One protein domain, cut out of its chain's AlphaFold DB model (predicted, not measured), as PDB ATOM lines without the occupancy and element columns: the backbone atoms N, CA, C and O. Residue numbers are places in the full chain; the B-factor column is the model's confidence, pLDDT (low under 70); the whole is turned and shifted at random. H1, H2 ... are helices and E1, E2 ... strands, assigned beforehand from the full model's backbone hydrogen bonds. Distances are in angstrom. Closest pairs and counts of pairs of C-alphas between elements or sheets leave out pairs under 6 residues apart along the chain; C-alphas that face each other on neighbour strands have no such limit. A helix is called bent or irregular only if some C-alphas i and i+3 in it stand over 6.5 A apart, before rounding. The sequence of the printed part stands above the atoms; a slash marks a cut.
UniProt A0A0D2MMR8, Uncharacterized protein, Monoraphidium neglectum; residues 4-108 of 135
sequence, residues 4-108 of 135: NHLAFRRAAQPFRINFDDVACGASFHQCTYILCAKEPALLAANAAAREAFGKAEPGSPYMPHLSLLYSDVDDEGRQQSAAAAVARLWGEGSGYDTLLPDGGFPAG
ATOM      1  N   ASN A   4       3.818 -24.305  28.752       78.12
ATOM      2  CA  ASN A   4       2.487 -24.428  28.156       78.12
ATOM      3  C   ASN A   4       2.541 -25.051  26.754       78.12
ATOM      4  O   ASN A   4       1.718 -25.891  26.407       78.12
ATOM      5  N   HIS A   5       3.579 -24.731  25.978       76.25
ATOM      6  CA  HIS A   5       3.793 -25.338  24.663       76.25
ATOM      7  C   HIS A   5       4.059 -26.852  24.749       76.25
ATOM      8  O   HIS A   5       3.671 -27.583  23.846       76.25
ATOM      9  N   LEU A   6       4.676 -27.343  25.834       79.69
ATOM     10  CA  LEU A   6       4.886 -28.781  26.044       79.69
ATOM     11  C   LEU A   6       3.568 -29.510  26.314       79.69
ATOM     12  O   LEU A   6       3.395 -30.632  25.844       79.69
ATOM     13  N   ALA A   7       2.652 -28.879  27.054       80.31
ATOM     14  CA  ALA A   7       1.322 -29.426  27.298       80.31
ATOM     15  C   ALA A   7       0.535 -29.542  25.986       80.31
ATOM     16  O   ALA A   7       0.067 -30.630  25.660       80.31
ATOM     17  N   PHE A   8       0.491 -28.472  25.180       85.50
ATOM     18  CA  PHE A   8      -0.181 -28.517  23.878       85.50
ATOM     19  C   PHE A   8       0.451 -29.544  22.933       85.50
ATOM     20  O   PHE A   8      -0.253 -30.377  22.372       85.50
ATOM     21  N   ARG A   9       1.786 -29.557  22.821       83.81
ATOM     22  CA  ARG A   9       2.514 -30.502  21.960       83.81
ATOM     23  C   ARG A   9       2.207 -31.970  22.273       83.81
ATOM     24  O   ARG A   9       2.250 -32.793  21.372       83.81
ATOM     25  N   ARG A  10       1.954 -32.309  23.541       80.69
ATOM     26  CA  ARG A  10       1.597 -33.677  23.958       80.69
ATOM     27  C   ARG A  10       0.139 -34.026  23.677       80.69
ATOM     28  O   ARG A  10      -0.172 -35.199  23.533       80.69
ATOM     29  N   ALA A  11      -0.736 -33.027  23.668       81.69
ATOM     30  CA  ALA A  11      -2.172 -33.212  23.497       81.69
ATOM     31  C   ALA A  11      -2.607 -33.180  22.023       81.69
ATOM     32  O   ALA A  11      -3.633 -33.761  21.682       81.69
ATOM     33  N   ALA A  12      -1.851 -32.498  21.158       86.25
ATOM     34  CA  ALA A  12      -2.190 -32.326  19.753       86.25
ATOM     35  C   ALA A  12      -1.372 -33.246  18.839       86.25
ATOM     36  O   ALA A  12      -0.143 -33.190  18.791       86.25
ATOM     37  N   GLN A  13      -2.110 -34.045  18.082       90.00
ATOM     38  CA  GLN A  13      -1.641 -34.882  16.983       90.00
ATOM     39  C   GLN A  13      -1.620 -34.068  15.682       90.00
ATOM     40  O   GLN A  13      -2.400 -33.120  15.581       90.00
ATOM     41  N   PRO A  14      -0.789 -34.399  14.676       94.69
ATOM     42  CA  PRO A  14      -0.930 -33.829  13.340       94.69
ATOM     43  C   PRO A  14      -2.354 -34.021  12.799       94.69
ATOM     44  O   PRO A  14      -2.947 -35.089  12.950       94.69
ATOM     45  N   PHE A  15      -2.909 -32.996  12.162       94.62
ATOM     46  CA  PHE A  15      -4.273 -33.020  11.622       94.62
ATOM     47  C   PHE A  15      -4.324 -32.355  10.251       94.62
ATOM     48  O   PHE A  15      -3.409 -31.634   9.865       94.62
ATOM     49  N   ARG A  16      -5.393 -32.589   9.490       94.38
ATOM     50  CA  ARG A  16      -5.627 -31.881   8.230       94.38
ATOM     51  C   ARG A  16      -6.458 -30.627   8.486       94.38
ATOM     52  O   ARG A  16      -7.391 -30.649   9.284       94.38
ATOM     53  N   ILE A  17      -6.108 -29.544   7.808       96.00
ATOM     54  CA  ILE A  17      -6.944 -28.355   7.675       96.00
ATOM     55  C   ILE A  17      -7.551 -28.408   6.283       96.00
ATOM     56  O   ILE A  17      -6.813 -28.424   5.302       96.00
ATOM     57  N   ASN A  18      -8.877 -28.428   6.209       94.56
ATOM     58  CA  ASN A  18      -9.605 -28.334   4.950       94.56
ATOM     59  C   ASN A  18     -10.169 -26.925   4.794       94.56
ATOM     60  O   ASN A  18     -10.674 -26.341   5.754       94.56
ATOM     61  N   PHE A  19     -10.018 -26.373   3.600       94.12
ATOM     62  CA  PHE A  19     -10.592 -25.102   3.202       94.12
ATOM     63  C   PHE A  19     -12.069 -25.288   2.862       94.12
ATOM     64  O   PHE A  19     -12.472 -26.339   2.372       94.12
ATOM     65  N   ASP A  20     -12.853 -24.264   3.169       92.19
ATOM     66  CA  ASP A  20     -14.276 -24.181   2.866       92.19
ATOM     67  C   ASP A  20     -14.463 -23.110   1.783       92.19
ATOM     68  O   ASP A  20     -14.187 -23.372   0.615       92.19
ATOM     69  N   ASP A  21     -14.767 -21.873   2.182       91.00
ATOM     70  CA  ASP A  21     -14.966 -20.740   1.277       91.00
ATOM     71  C   ASP A  21     -14.062 -19.546   1.600       91.00
ATOM     72  O   ASP A  21     -13.559 -19.382   2.715       91.00
ATOM     73  N   VAL A  22     -13.895 -18.650   0.627       94.69
ATOM     74  CA  VAL A  22     -13.336 -17.313   0.874       94.69
ATOM     75  C   VAL A  22     -14.419 -16.407   1.450       94.69
ATOM     76  O   VAL A  22     -15.532 -16.338   0.934       94.69
ATOM     77  N   ALA A  23     -14.069 -15.643   2.479       95.75
ATOM     78  CA  ALA A  23     -14.937 -14.638   3.069       95.75
ATOM     79  C   ALA A  23     -14.168 -13.354   3.416       95.75
ATOM     80  O   ALA A  23     -12.933 -13.289   3.390       95.75
ATOM     81  N   CYS A  24     -14.927 -12.313   3.748       96.81
ATOM     82  CA  CYS A  24     -14.423 -11.046   4.255       96.81
ATOM     83  C   CYS A  24     -15.191 -10.629   5.509       96.81
ATOM     84  O   CYS A  24     -16.381 -10.911   5.655       96.81
ATOM     85  N   GLY A  25     -14.509  -9.922   6.401       94.56
ATOM     86  CA  GLY A  25     -15.053  -9.342   7.620       94.56
ATOM     87  C   GLY A  25     -14.738  -7.850   7.706       94.56
ATOM     88  O   GLY A  25     -14.023  -7.293   6.881       94.56
ATOM     89  N   ALA A  26     -15.278  -7.187   8.726       91.44
ATOM     90  CA  ALA A  26     -15.228  -5.726   8.844       91.44
ATOM     91  C   ALA A  26     -14.000  -5.183   9.602       91.44
ATOM     92  O   ALA A  26     -13.918  -3.984   9.857       91.44
ATOM     93  N   SER A  27     -13.067  -6.045  10.020       91.12
ATOM     94  CA  SER A  27     -11.895  -5.640  10.807       91.12
ATOM     95  C   SER A  27     -10.597  -5.847  10.036       91.12
ATOM     96  O   SER A  27     -10.511  -6.718   9.175       91.12
ATOM     97  N   PHE A  28      -9.563  -5.092  10.405       92.56
ATOM     98  CA  PHE A  28      -8.231  -5.166   9.802       92.56
ATOM     99  C   PHE A  28      -7.690  -6.592   9.689       92.56
ATOM    100  O   PHE A  28      -7.299  -7.027   8.610       92.56
ATOM    101  N   HIS A  29      -7.731  -7.342  10.795       91.62
ATOM    102  CA  HIS A  29      -7.232  -8.717  10.875       91.62
ATOM    103  C   HIS A  29      -8.182  -9.750  10.242       91.62
ATOM    104  O   HIS A  29      -7.890 -10.943  10.226       91.62
ATOM    105  N   GLN A  30      -9.336  -9.318   9.739       93.19
ATOM    106  CA  GLN A  30     -10.321 -10.162   9.069       93.19
ATOM    107  C   GLN A  30     -10.793  -9.502   7.768       93.19
ATOM    108  O   GLN A  30     -11.968  -9.577   7.441       93.19
ATOM    109  N   CYS A  31      -9.900  -8.849   7.016       95.88
ATOM    110  CA  CYS A  31     -10.271  -8.194   5.760       95.88
ATOM    111  C   CYS A  31     -10.629  -9.224   4.674       95.88
ATOM    112  O   CYS A  31     -11.743  -9.217   4.162       95.88
ATOM    113  N   THR A  32      -9.726 -10.149   4.343       97.31
ATOM    114  CA  THR A  32     -10.020 -11.275   3.438       97.31
ATOM    115  C   THR A  32      -9.336 -12.530   3.956       97.31
ATOM    116  O   THR A  32      -8.172 -12.481   4.361       97.31
ATOM    117  N   TYR A  33     -10.049 -13.652   3.973       97.12
ATOM    118  CA  TYR A  33      -9.567 -14.909   4.535       97.12
ATOM    119  C   TYR A  33     -10.259 -16.116   3.899       97.12
ATOM    120  O   TYR A  33     -11.342 -15.999   3.335       97.12
ATOM    121  N   ILE A  34      -9.636 -17.285   4.026       96.06
ATOM    122  CA  ILE A  34     -10.242 -18.580   3.712       96.06
ATOM    123  C   ILE A  34     -10.802 -19.161   5.009       96.06
ATOM    124  O   ILE A  34     -10.063 -19.303   5.984       96.06
ATOM    125  N   LEU A  35     -12.085 -19.495   5.045       96.81
ATOM    126  CA  LEU A  35     -12.689 -20.278   6.119       96.81
ATOM    127  C   LEU A  35     -12.168 -21.713   6.070       96.81
ATOM    128  O   LEU A  35     -11.963 -22.281   4.999       96.81
ATOM    129  N   CYS A  36     -11.954 -22.313   7.238       96.75
ATOM    130  CA  CYS A  36     -11.593 -23.722   7.329       96.75
ATOM    131  C   CYS A  36     -12.766 -24.545   7.865       96.75
ATOM    132  O   CYS A  36     -13.489 -24.108   8.766       96.75
ATOM    133  N   ALA A  37     -12.908 -25.771   7.370       95.94
ATOM    134  CA  ALA A  37     -13.901 -26.714   7.856       95.94
ATOM    135  C   ALA A  37     -13.684 -27.004   9.350       95.94
ATOM    136  O   ALA A  37     -12.567 -27.258   9.812       95.94
ATOM    137  N   LYS A  38     -14.770 -26.982  10.128       96.19
ATOM    138  CA  LYS A  38     -14.765 -27.231  11.581       96.19
ATOM    139  C   LYS A  38     -14.684 -28.724  11.903       96.19
ATOM    140  O   LYS A  38     -15.550 -29.277  12.578       96.19
ATOM    141  N   GLU A  39     -13.648 -29.379  11.408       95.56
ATOM    142  CA  GLU A  39     -13.453 -30.806  11.634       95.56
ATOM    143  C   GLU A  39     -13.106 -31.121  13.092       95.56
ATOM    144  O   GLU A  39     -12.426 -30.323  13.751       95.56
ATOM    145  N   PRO A  40     -13.502 -32.303  13.605       95.44
ATOM    146  CA  PRO A  40     -13.276 -32.671  15.001       95.44
ATOM    147  C   PRO A  40     -11.819 -32.522  15.457       95.44
ATOM    148  O   PRO A  40     -11.577 -32.030  16.556       95.44
ATOM    149  N   ALA A  41     -10.847 -32.883  14.612       94.25
ATOM    150  CA  ALA A  41      -9.426 -32.790  14.946       94.25
ATOM    151  C   ALA A  41      -8.951 -31.334  15.119       94.25
ATOM    152  O   ALA A  41      -8.253 -31.023  16.083       94.25
ATOM    153  N   LEU A  42      -9.386 -30.424  14.241       95.31
ATOM    154  CA  LEU A  42      -9.072 -28.996  14.340       95.31
ATOM    155  C   LEU A  42      -9.724 -28.359  15.575       95.31
ATOM    156  O   LEU A  42      -9.098 -27.554  16.269       95.31
ATOM    157  N   LEU A  43     -10.974 -28.725  15.872       94.69
ATOM    158  CA  LEU A  43     -11.671 -28.248  17.067       94.69
ATOM    159  C   LEU A  43     -11.005 -28.761  18.353       94.69
ATOM    160  O   LEU A  43     -10.816 -27.987  19.292       94.69
ATOM    161  N   ALA A  44     -10.589 -30.029  18.382       93.12
ATOM    162  CA  ALA A  44      -9.849 -30.606  19.500       93.12
ATOM    163  C   ALA A  44      -8.486 -29.922  19.694       93.12
ATOM    164  O   ALA A  44      -8.127 -29.580  20.821       93.12
ATOM    165  N   ALA A  45      -7.758 -29.641  18.606       93.69
ATOM    166  CA  ALA A  45      -6.506 -28.891  18.662       93.69
ATOM    167  C   ALA A  45      -6.718 -27.467  19.211       93.69
ATOM    168  O   ALA A  45      -5.945 -27.011  20.052       93.69
ATOM    169  N   ASN A  46      -7.789 -26.774  18.809       93.88
ATOM    170  CA  ASN A  46      -8.134 -25.475  19.390       93.88
ATOM    171  C   ASN A  46      -8.410 -25.570  20.896       93.88
ATOM    172  O   ASN A  46      -7.860 -24.776  21.660       93.88
ATOM    173  N   ALA A  47      -9.223 -26.538  21.324       92.00
ATOM    174  CA  ALA A  47      -9.544 -26.739  22.734       92.00
ATOM    175  C   ALA A  47      -8.279 -27.014  23.565       92.00
ATOM    176  O   ALA A  47      -8.036 -26.324  24.556       92.00
ATOM    177  N   ALA A  48      -7.422 -27.931  23.104       91.94
ATOM    178  CA  ALA A  48      -6.156 -28.258  23.755       91.94
ATOM    179  C   ALA A  48      -5.201 -27.055  23.819       91.94
ATOM    180  O   ALA A  48      -4.546 -26.831  24.838       91.94
ATOM    181  N   ALA A  49      -5.129 -26.244  22.757       92.25
ATOM    182  CA  ALA A  49      -4.334 -25.019  22.765       92.25
ATOM    183  C   ALA A  49      -4.885 -24.016  23.787       92.25
ATOM    184  O   ALA A  49      -4.137 -23.475  24.602       92.25
ATOM    185  N   ARG A  50      -6.201 -23.781  23.795       91.56
ATOM    186  CA  ARG A  50      -6.835 -22.851  24.737       91.56
ATOM    187  C   ARG A  50      -6.612 -23.279  26.178       91.56
ATOM    188  O   ARG A  50      -6.249 -22.436  26.991       91.56
ATOM    189  N   GLU A  51      -6.755 -24.559  26.488       90.50
ATOM    190  CA  GLU A  51      -6.453 -25.093  27.815       90.50
ATOM    191  C   GLU A  51      -4.978 -24.878  28.184       90.50
ATOM    192  O   GLU A  51      -4.675 -24.234  29.190       90.50
ATOM    193  N   ALA A  52      -4.052 -25.316  27.325       90.56
ATOM    194  CA  ALA A  52      -2.617 -25.217  27.577       90.56
ATOM    195  C   ALA A  52      -2.142 -23.770  27.791       90.56
ATOM    196  O   ALA A  52      -1.240 -23.519  28.593       90.56
ATOM    197  N   PHE A  53      -2.743 -22.805  27.092       89.50
ATOM    198  CA  PHE A  53      -2.404 -21.386  27.187       89.50
ATOM    199  C   PHE A  53      -3.308 -20.584  28.143       89.50
ATOM    200  O   PHE A  53      -3.180 -19.361  28.198       89.50
ATOM    201  N   GLY A  54      -4.161 -21.240  28.941       89.56
ATOM    202  CA  GLY A  54      -4.968 -20.585  29.979       89.56
ATOM    203  C   GLY A  54      -6.077 -19.677  29.429       89.56
ATOM    204  O   GLY A  54      -6.334 -18.604  29.970       89.56
ATOM    205  N   LYS A  55      -6.694 -20.082  28.316       85.56
ATOM    206  CA  LYS A  55      -7.775 -19.399  27.581       85.56
ATOM    207  C   LYS A  55      -9.054 -20.256  27.481       85.56
ATOM    208  O   LYS A  55      -9.839 -20.094  26.539       85.56
ATOM    209  N   ALA A  56      -9.241 -21.196  28.409       72.75
ATOM    210  CA  ALA A  56     -10.440 -22.027  28.493       72.75
ATOM    211  C   ALA A  56     -11.625 -21.193  29.029       72.75
ATOM    212  O   ALA A  56     -11.576 -20.787  30.178       72.75
ATOM    213  N   GLU A  57     -12.605 -20.932  28.150       70.62
ATOM    214  CA  GLU A  57     -13.983 -20.404  28.313       70.62
ATOM    215  C   GLU A  57     -14.369 -19.346  29.395       70.62
ATOM    216  O   GLU A  57     -13.819 -19.314  30.492       70.62
ATOM    217  N   PRO A  58     -15.409 -18.514  29.130       60.19
ATOM    218  CA  PRO A  58     -16.102 -18.356  27.853       60.19
ATOM    219  C   PRO A  58     -15.392 -17.318  26.977       60.19
ATOM    220  O   PRO A  58     -15.248 -16.156  27.351       60.19
ATOM    221  N   GLY A  59     -14.908 -17.756  25.815       68.06
ATOM    222  CA  GLY A  59     -14.335 -16.868  24.799       68.06
ATOM    223  C   GLY A  59     -15.247 -16.759  23.582       68.06
ATOM    224  O   GLY A  59     -16.255 -17.456  23.488       68.06
ATOM    225  N   SER A  60     -14.892 -15.901  22.624       79.31
ATOM    226  CA  SER A  60     -15.608 -15.829  21.347       79.31
ATOM    227  C   SER A  60     -15.651 -17.204  20.658       79.31
ATOM    228  O   SER A  60     -14.675 -17.964  20.757       79.31
ATOM    229  N   PRO A  61     -16.746 -17.532  19.942       89.12
ATOM    230  CA  PRO A  61     -16.837 -18.765  19.173       89.12
ATOM    231  C   PRO A  61     -15.633 -18.934  18.248       89.12
ATOM    232  O   PRO A  61     -15.209 -17.992  17.578       89.12
ATOM    233  N   TYR A  62     -15.080 -20.146  18.201       92.88
ATOM    234  CA  TYR A  62     -13.947 -20.423  17.330       92.88
ATOM    235  C   TYR A  62     -14.387 -20.427  15.857       92.88
ATOM    236  O   TYR A  62     -15.235 -21.223  15.438       92.88
ATOM    237  N   MET A  63     -13.795 -19.522  15.079       95.50
ATOM    238  CA  MET A  63     -13.942 -19.412  13.629       95.50
ATOM    239  C   MET A  63     -12.573 -19.689  12.996       95.50
ATOM    240  O   MET A  63     -11.772 -18.760  12.867       95.50
ATOM    241  N   PRO A  64     -12.250 -20.951  12.671       96.94
ATOM    242  CA  PRO A  64     -10.972 -21.267  12.053       96.94
ATOM    243  C   PRO A  64     -10.908 -20.666  10.647       96.94
ATOM    244  O   PRO A  64     -11.819 -20.853   9.841       96.94
ATOM    245  N   HIS A  65      -9.845 -19.919  10.373       97.00
ATOM    246  CA  HIS A  65      -9.621 -19.283   9.081       97.00
ATOM    247  C   HIS A  65      -8.125 -19.070   8.830       97.00
ATOM    248  O   HIS A  65      -7.334 -18.982   9.771       97.00
ATOM    249  N   LEU A  66      -7.761 -18.950   7.555       95.94
ATOM    250  CA  LEU A  66      -6.448 -18.532   7.084       95.94
ATOM    251  C   LEU A  66      -6.563 -17.129   6.486       95.94
ATOM    252  O   LEU A  66      -7.194 -16.938   5.446       95.94
ATOM    253  N   SER A  67      -5.971 -16.136   7.144       96.12
ATOM    254  CA  SER A  67      -5.951 -14.763   6.637       96.12
ATOM    255  C   SER A  67      -5.175 -14.660   5.321       96.12
ATOM    256  O   SER A  67      -4.066 -15.177   5.215       96.12
ATOM    257  N   LEU A  68      -5.752 -13.963   4.338       95.38
ATOM    258  CA  LEU A  68      -5.129 -13.671   3.042       95.38
ATOM    259  C   LEU A  68      -4.661 -12.217   2.946       95.38
ATOM    260  O   LEU A  68      -3.618 -11.939   2.363       95.38
ATOM    261  N   LEU A  69      -5.432 -11.291   3.524       95.75
ATOM    262  CA  LEU A  69      -5.152  -9.860   3.502       95.75
ATOM    263  C   LEU A  69      -5.536  -9.221   4.837       95.75
ATOM    264  O   LEU A  69      -6.637  -9.462   5.337       95.75
ATOM    265  N   TYR A  70      -4.653  -8.363   5.355       95.62
ATOM    266  CA  TYR A  70      -4.954  -7.393   6.410       95.62
ATOM    267  C   TYR A  70      -4.950  -5.984   5.827       95.62
ATOM    268  O   TYR A  70      -3.960  -5.571   5.225       95.62
ATOM    269  N   SER A  71      -6.069  -5.270   5.949       94.31
ATOM    270  CA  SER A  71      -6.240  -3.943   5.347       94.31
ATOM    271  C   SER A  71      -7.460  -3.199   5.909       94.31
ATOM    272  O   SER A  71      -8.380  -3.821   6.437       94.31
ATOM    273  N   ASP A  72      -7.462  -1.871   5.761       92.88
ATOM    274  CA  ASP A  72      -8.575  -0.949   6.059       92.88
ATOM    275  C   ASP A  72      -9.345  -0.505   4.812       92.88
ATOM    276  O   ASP A  72     -10.016   0.526   4.831       92.88
ATOM    277  N   VAL A  73      -9.242  -1.252   3.711       95.56
ATOM    278  CA  VAL A  73     -10.101  -1.004   2.545       95.56
ATOM    279  C   VAL A  73     -11.570  -0.993   2.964       95.56
ATOM    280  O   VAL A  73     -11.957  -1.650   3.931       95.56
ATOM    281  N   ASP A  74     -12.382  -0.220   2.258       95.62
ATOM    282  CA  ASP A  74     -13.816  -0.136   2.506       95.62
ATOM    283  C   ASP A  74     -14.549  -1.445   2.150       95.62
ATOM    284  O   ASP A  74     -13.951  -2.435   1.720       95.62
ATOM    285  N   ASP A  75     -15.863  -1.478   2.386       94.38
ATOM    286  CA  ASP A  75     -16.681  -2.669   2.132       94.38
ATOM    287  C   ASP A  75     -16.627  -3.118   0.670       94.38
ATOM    288  O   ASP A  75     -16.555  -4.318   0.403       94.38
ATOM    289  N   GLU A  76     -16.604  -2.169  -0.266       96.00
ATOM    290  CA  GLU A  76     -16.474  -2.467  -1.688       96.00
ATOM    291  C   GLU A  76     -15.116  -3.120  -1.984       96.00
ATOM    292  O   GLU A  76     -15.063  -4.202  -2.575       96.00
ATOM    293  N   GLY A  77     -14.019  -2.535  -1.500       96.25
ATOM    294  CA  GLY A  77     -12.677  -3.084  -1.662       96.25
ATOM    295  C   GLY A  77     -12.515  -4.468  -1.023       96.25
ATOM    296  O   GLY A  77     -11.870  -5.347  -1.602       96.25
ATOM    297  N   ARG A  78     -13.145  -4.715   0.133       95.19
ATOM    298  CA  ARG A  78     -13.176  -6.043   0.775       95.19
ATOM    299  C   ARG A  78     -13.879  -7.085  -0.092       95.19
ATOM    300  O   ARG A  78     -13.350  -8.185  -0.263       95.19
ATOM    301  N   GLN A  79     -15.042  -6.746  -0.647       95.56
ATOM    302  CA  GLN A  79     -15.804  -7.642  -1.522       95.56
ATOM    303  C   GLN A  79     -15.046  -7.945  -2.817       95.56
ATOM    304  O   GLN A  79     -14.955  -9.105  -3.221       95.56
ATOM    305  N   GLN A  80     -14.439  -6.926  -3.431       96.12
ATOM    306  CA  GLN A  80     -13.603  -7.090  -4.621       96.12
ATOM    307  C   GLN A  80     -12.382  -7.977  -4.334       96.12
ATOM    308  O   GLN A  80     -12.080  -8.879  -5.116       96.12
ATOM    309  N   SER A  81     -11.717  -7.777  -3.192       96.00
ATOM    310  CA  SER A  81     -10.593  -8.609  -2.740       96.00
ATOM    311  C   SER A  81     -11.001 -10.074  -2.543       96.00
ATOM    312  O   SER A  81     -10.315 -10.977  -3.025       96.00
ATOM    313  N   ALA A  82     -12.144 -10.331  -1.898       95.25
ATOM    314  CA  ALA A  82     -12.662 -11.686  -1.714       95.25
ATOM    315  C   ALA A  82     -13.000 -12.363  -3.054       95.25
ATOM    316  O   ALA A  82     -12.577 -13.493  -3.291       95.25
ATOM    317  N   ALA A  83     -13.683 -11.662  -3.965       93.31
ATOM    318  CA  ALA A  83     -13.998 -12.181  -5.295       93.31
ATOM    319  C   ALA A  83     -12.731 -12.486  -6.114       93.31
ATOM    320  O   ALA A  83     -12.637 -13.538  -6.750       93.31
ATOM    321  N   ALA A  84     -11.725 -11.607  -6.057       92.12
ATOM    322  CA  ALA A  84     -10.435 -11.828  -6.703       92.12
ATOM    323  C   ALA A  84      -9.699 -13.044  -6.117       92.12
ATOM    324  O   ALA A  84      -9.111 -13.828  -6.865       92.12
ATOM    325  N   ALA A  85      -9.756 -13.237  -4.795       92.12
ATOM    326  CA  ALA A  85      -9.195 -14.414  -4.143       92.12
ATOM    327  C   ALA A  85      -9.903 -15.704  -4.587       92.12
ATOM    328  O   ALA A  85      -9.211 -16.660  -4.925       92.12
ATOM    329  N   VAL A  86     -11.239 -15.728  -4.682       89.94
ATOM    330  CA  VAL A  86     -11.983 -16.880  -5.233       89.94
ATOM    331  C   VAL A  86     -11.528 -17.183  -6.659       89.94
ATOM    332  O   VAL A  86     -11.098 -18.298  -6.942       89.94
ATOM    333  N   ALA A  87     -11.549 -16.182  -7.543       87.44
ATOM    334  CA  ALA A  87     -11.189 -16.355  -8.949       87.44
ATOM    335  C   ALA A  87      -9.748 -16.853  -9.141       87.44
ATOM    336  O   ALA A  87      -9.467 -17.585 -10.086       87.44
ATOM    337  N   ARG A  88      -8.830 -16.461  -8.250       86.12
ATOM    338  CA  ARG A  88      -7.421 -16.858  -8.315       86.12
ATOM    339  C   ARG A  88      -7.130 -18.196  -7.640       86.12
ATOM    340  O   ARG A  88      -6.220 -18.888  -8.075       86.12
ATOM    341  N   LEU A  89      -7.838 -18.551  -6.572       85.94
ATOM    342  CA  LEU A  89      -7.573 -19.776  -5.815       85.94
ATOM    343  C   LEU A  89      -8.382 -20.973  -6.342       85.94
ATOM    344  O   LEU A  89      -7.835 -22.071  -6.409       85.94
ATOM    345  N   TRP A  90      -9.634 -20.758  -6.760       78.62
ATOM    346  CA  TRP A  90     -10.568 -21.788  -7.249       78.62
ATOM    347  C   TRP A  90     -10.936 -21.658  -8.736       78.62
ATOM    348  O   TRP A  90     -11.673 -22.498  -9.242       78.62
ATOM    349  N   GLY A  91     -10.497 -20.600  -9.424       65.56
ATOM    350  CA  GLY A  91     -10.919 -20.303 -10.796       65.56
ATOM    351  C   GLY A  91      -9.801 -20.315 -11.844       65.56
ATOM    352  O   GLY A  91      -8.606 -20.347 -11.542       65.56
ATOM    353  N   GLU A  92     -10.230 -20.183 -13.104       54.66
ATOM    354  CA  GLU A  92      -9.407 -20.155 -14.326       54.66
ATOM    355  C   GLU A  92      -8.364 -19.013 -14.364       54.66
ATOM    356  O   GLU A  92      -7.417 -19.045 -15.151       54.66
ATOM    357  N   GLY A  93      -8.489 -17.997 -13.498       52.28
ATOM    358  CA  GLY A  93      -7.622 -16.808 -13.466       52.28
ATOM    359  C   GLY A  93      -6.193 -17.056 -12.968       52.28
ATOM    360  O   GLY A  93      -5.377 -16.131 -12.926       52.28
ATOM    361  N   SER A  94      -5.879 -18.286 -12.566       55.81
ATOM    362  CA  SER A  94      -4.540 -18.682 -12.131       55.81
ATOM    363  C   SER A  94      -3.684 -19.326 -13.224       55.81
ATOM    364  O   SER A  94      -2.474 -19.451 -13.035       55.81
ATOM    365  N   GLY A  95      -4.287 -19.724 -14.352       57.84
ATOM    366  CA  GLY A  95      -3.644 -20.608 -15.331       57.84
ATOM    367  C   GLY A  95      -3.543 -22.074 -14.877       57.84
ATOM    368  O   GLY A  95      -2.924 -22.875 -15.573       57.84
ATOM    369  N   TYR A  96      -4.148 -22.415 -13.734       56.53
ATOM    370  CA  TYR A  96      -4.312 -23.758 -13.176       56.53
ATOM    371  C   TYR A  96      -5.793 -23.983 -12.822       56.53
ATOM    372  O   TYR A  96      -6.524 -23.015 -12.610       56.53
ATOM    373  N   ASP A  97      -6.230 -25.240 -12.703       65.81
ATOM    374  CA  ASP A  97      -7.602 -25.557 -12.264       65.81
ATOM    375  C   ASP A  97      -7.861 -25.067 -10.824       65.81
ATOM    376  O   ASP A  97      -8.945 -24.597 -10.492       65.81
ATOM    377  N   THR A  98      -6.841 -25.126  -9.961       70.19
ATOM    378  CA  THR A  98      -6.815 -24.491  -8.635       70.19
ATOM    379  C   THR A  98      -5.368 -24.250  -8.194       70.19
ATOM    380  O   THR A  98      -4.468 -25.018  -8.539       70.19
ATOM    381  N   LEU A  99      -5.128 -23.184  -7.418       75.19
ATOM    382  CA  LEU A  99      -3.842 -22.951  -6.738       75.19
ATOM    383  C   LEU A  99      -3.783 -23.578  -5.341       75.19
ATOM    384  O   LEU A  99      -2.754 -23.489  -4.668       75.19
ATOM    385  N   LEU A 100      -4.882 -24.169  -4.877       78.19
ATOM    386  CA  LEU A 100      -4.936 -24.793  -3.568       78.19
ATOM    387  C   LEU A 100      -4.528 -26.261  -3.682       78.19
ATOM    388  O   LEU A 100      -5.075 -26.983  -4.514       78.19
ATOM    389  N   PRO A 101      -3.608 -26.740  -2.832       68.31
ATOM    390  CA  PRO A 101      -3.335 -28.167  -2.746       68.31
ATOM    391  C   PRO A 101      -4.586 -28.869  -2.213       68.31
ATOM    392  O   PRO A 101      -5.017 -28.547  -1.115       68.31
ATOM    393  N   ASP A 102      -5.190 -29.785  -2.970       74.62
ATOM    394  CA  ASP A 102      -6.265 -30.709  -2.553       74.62
ATOM    395  C   ASP A 102      -7.356 -30.123  -1.617       74.62
ATOM    396  O   ASP A 102      -7.845 -30.808  -0.712       74.62
ATOM    397  N   GLY A 103      -7.699 -28.837  -1.758       83.56
ATOM    398  CA  GLY A 103      -8.630 -28.138  -0.861       83.56
ATOM    399  C   GLY A 103      -8.178 -28.019   0.605       83.56
ATOM    400  O   GLY A 103      -9.019 -27.843   1.477       83.56
ATOM    401  N   GLY A 104      -6.886 -28.136   0.925       91.12
ATOM    402  CA  GLY A 104      -6.386 -28.082   2.302       91.12
ATOM    403  C   GLY A 104      -4.931 -28.524   2.477       91.12
ATOM    404  O   GLY A 104      -4.233 -28.861   1.527       91.12
ATOM    405  N   PHE A 105      -4.447 -28.570   3.717       92.88
ATOM    406  CA  PHE A 105      -3.069 -28.980   4.006       92.88
ATOM    407  C   PHE A 105      -2.933 -29.761   5.320       92.88
ATOM    408  O   PHE A 105      -3.732 -29.581   6.243       92.88
ATOM    409  N   PRO A 106      -1.918 -30.637   5.441       94.38
ATOM    410  CA  PRO A 106      -1.572 -31.251   6.716       94.38
ATOM    411  C   PRO A 106      -0.885 -30.232   7.639       94.38
ATOM    412  O   PRO A 106       0.149 -29.658   7.300       94.38
ATOM    413  N   ALA A 107      -1.430 -30.036   8.836       94.69
ATOM    414  CA  ALA A 107      -0.806 -29.295   9.922       94.69
ATOM    415  C   ALA A 107       0.063 -30.248  10.760       94.69
ATOM    416  O   ALA A 107      -0.444 -31.053  11.541       94.69
ATOM    417  N   GLY A 108       1.384 -30.164  10.571       95.31
ATOM    418  CA  GLY A 108       2.380 -30.976  11.287       95.31
ATOM    419  C   GLY A 108       3.157 -30.230  12.375       95.31
ATOM    420  O   GLY A 108       3.874 -30.853  13.153       95.31
TER     421      GLY A 108
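What this domain is: This is residues 4 to 108 of the 135 residues of an uncharacterized protein of Monoraphidium neglectum (UniProt A0A0D2MMR8). A curled sheet of four strands, bent like part of a barrel, stands in the middle, with the long helix H3 packed over one face along E2 and E1. At the other end of the longest axis H1 and H2 lie side by side, and H2 reaches the opposite face of the sheet with its residues 40 to 45. The printed part has 105 residues with three named helices and four named strands, in the order H1 E1 E2 H2 E3 H3 E4; the sheet runs E3 E2 E1 E4, antiparallel throughout, and the class is mixed, helices and strands. The whole is only just loose, close to compact, with a radius of gyration of the C-alphas of 15.9 A and spans of 43 by 30 by 18 A.

Where its parts are: H1, residues 4 to 11, begins at C-alpha 4 (2.487, -24.428, 28.156). E1, residues 15 to 23, is 22.9 A long and bends by 54 degrees at residue 20. E2 holds residues 32 to 36, and H2, residues 40 to 52, is 18.1 A long. E3 holds residues 65 to 69. H3, residues 75 to 89, begins at C-alpha 75 (-16.681, -2.669, 2.132) and is 20.9 A long. E4, residues 104 to 107, ends at C-alpha 107 (-0.806, -29.295, 9.922).

How they stand to each other: H1 is not on the sheet but touches H2, the closest C-alphas being those of Asn 4 and Ala 52, 5.2 A apart; they run opposite ways at a shallow tilt of 32 degrees, only just short of steep. The pairing of E1 is staggered: its residues 15 to 18 pair with E4, with N 17 and O 105 at 2.8 A, and its residues 19 to 23 with E2, with N 20 and O 35 at 2.8 A. E1 and E2 form a hairpin. E3 and E2 are antiparallel, with N 66 and O 34 at 2.8 A. H2 is on the sheet across the strands, at 83 degrees to E1 on the local plane; the closest C-alphas of the two are those of Phe 15 and Ala 41, 6.1 A apart. H3 is on the opposite face at a height over the sheet of 6.8 A, and only just along the strands, at 29.8 degrees to E2 on the local plane; the C-alphas of Thr 32 and Ala 82, their closest, are 5.8 A apart. H2 and H3 are apart. In H1, H2 and H3 every O i to N i+4 pair is within hydrogen-bond range.

The domain as a whole: The C-alphas of Gly 54 and Gly 95, the two farthest apart, are 45.3 A from each other. The printed part has no cut. The links H2 to E3, with 12 residues, and H3 to E4, with 14, are long. The mean pLDDT of the printed part is 87.9; residues 58 to 59, 91 to 97 and 101 are under 70.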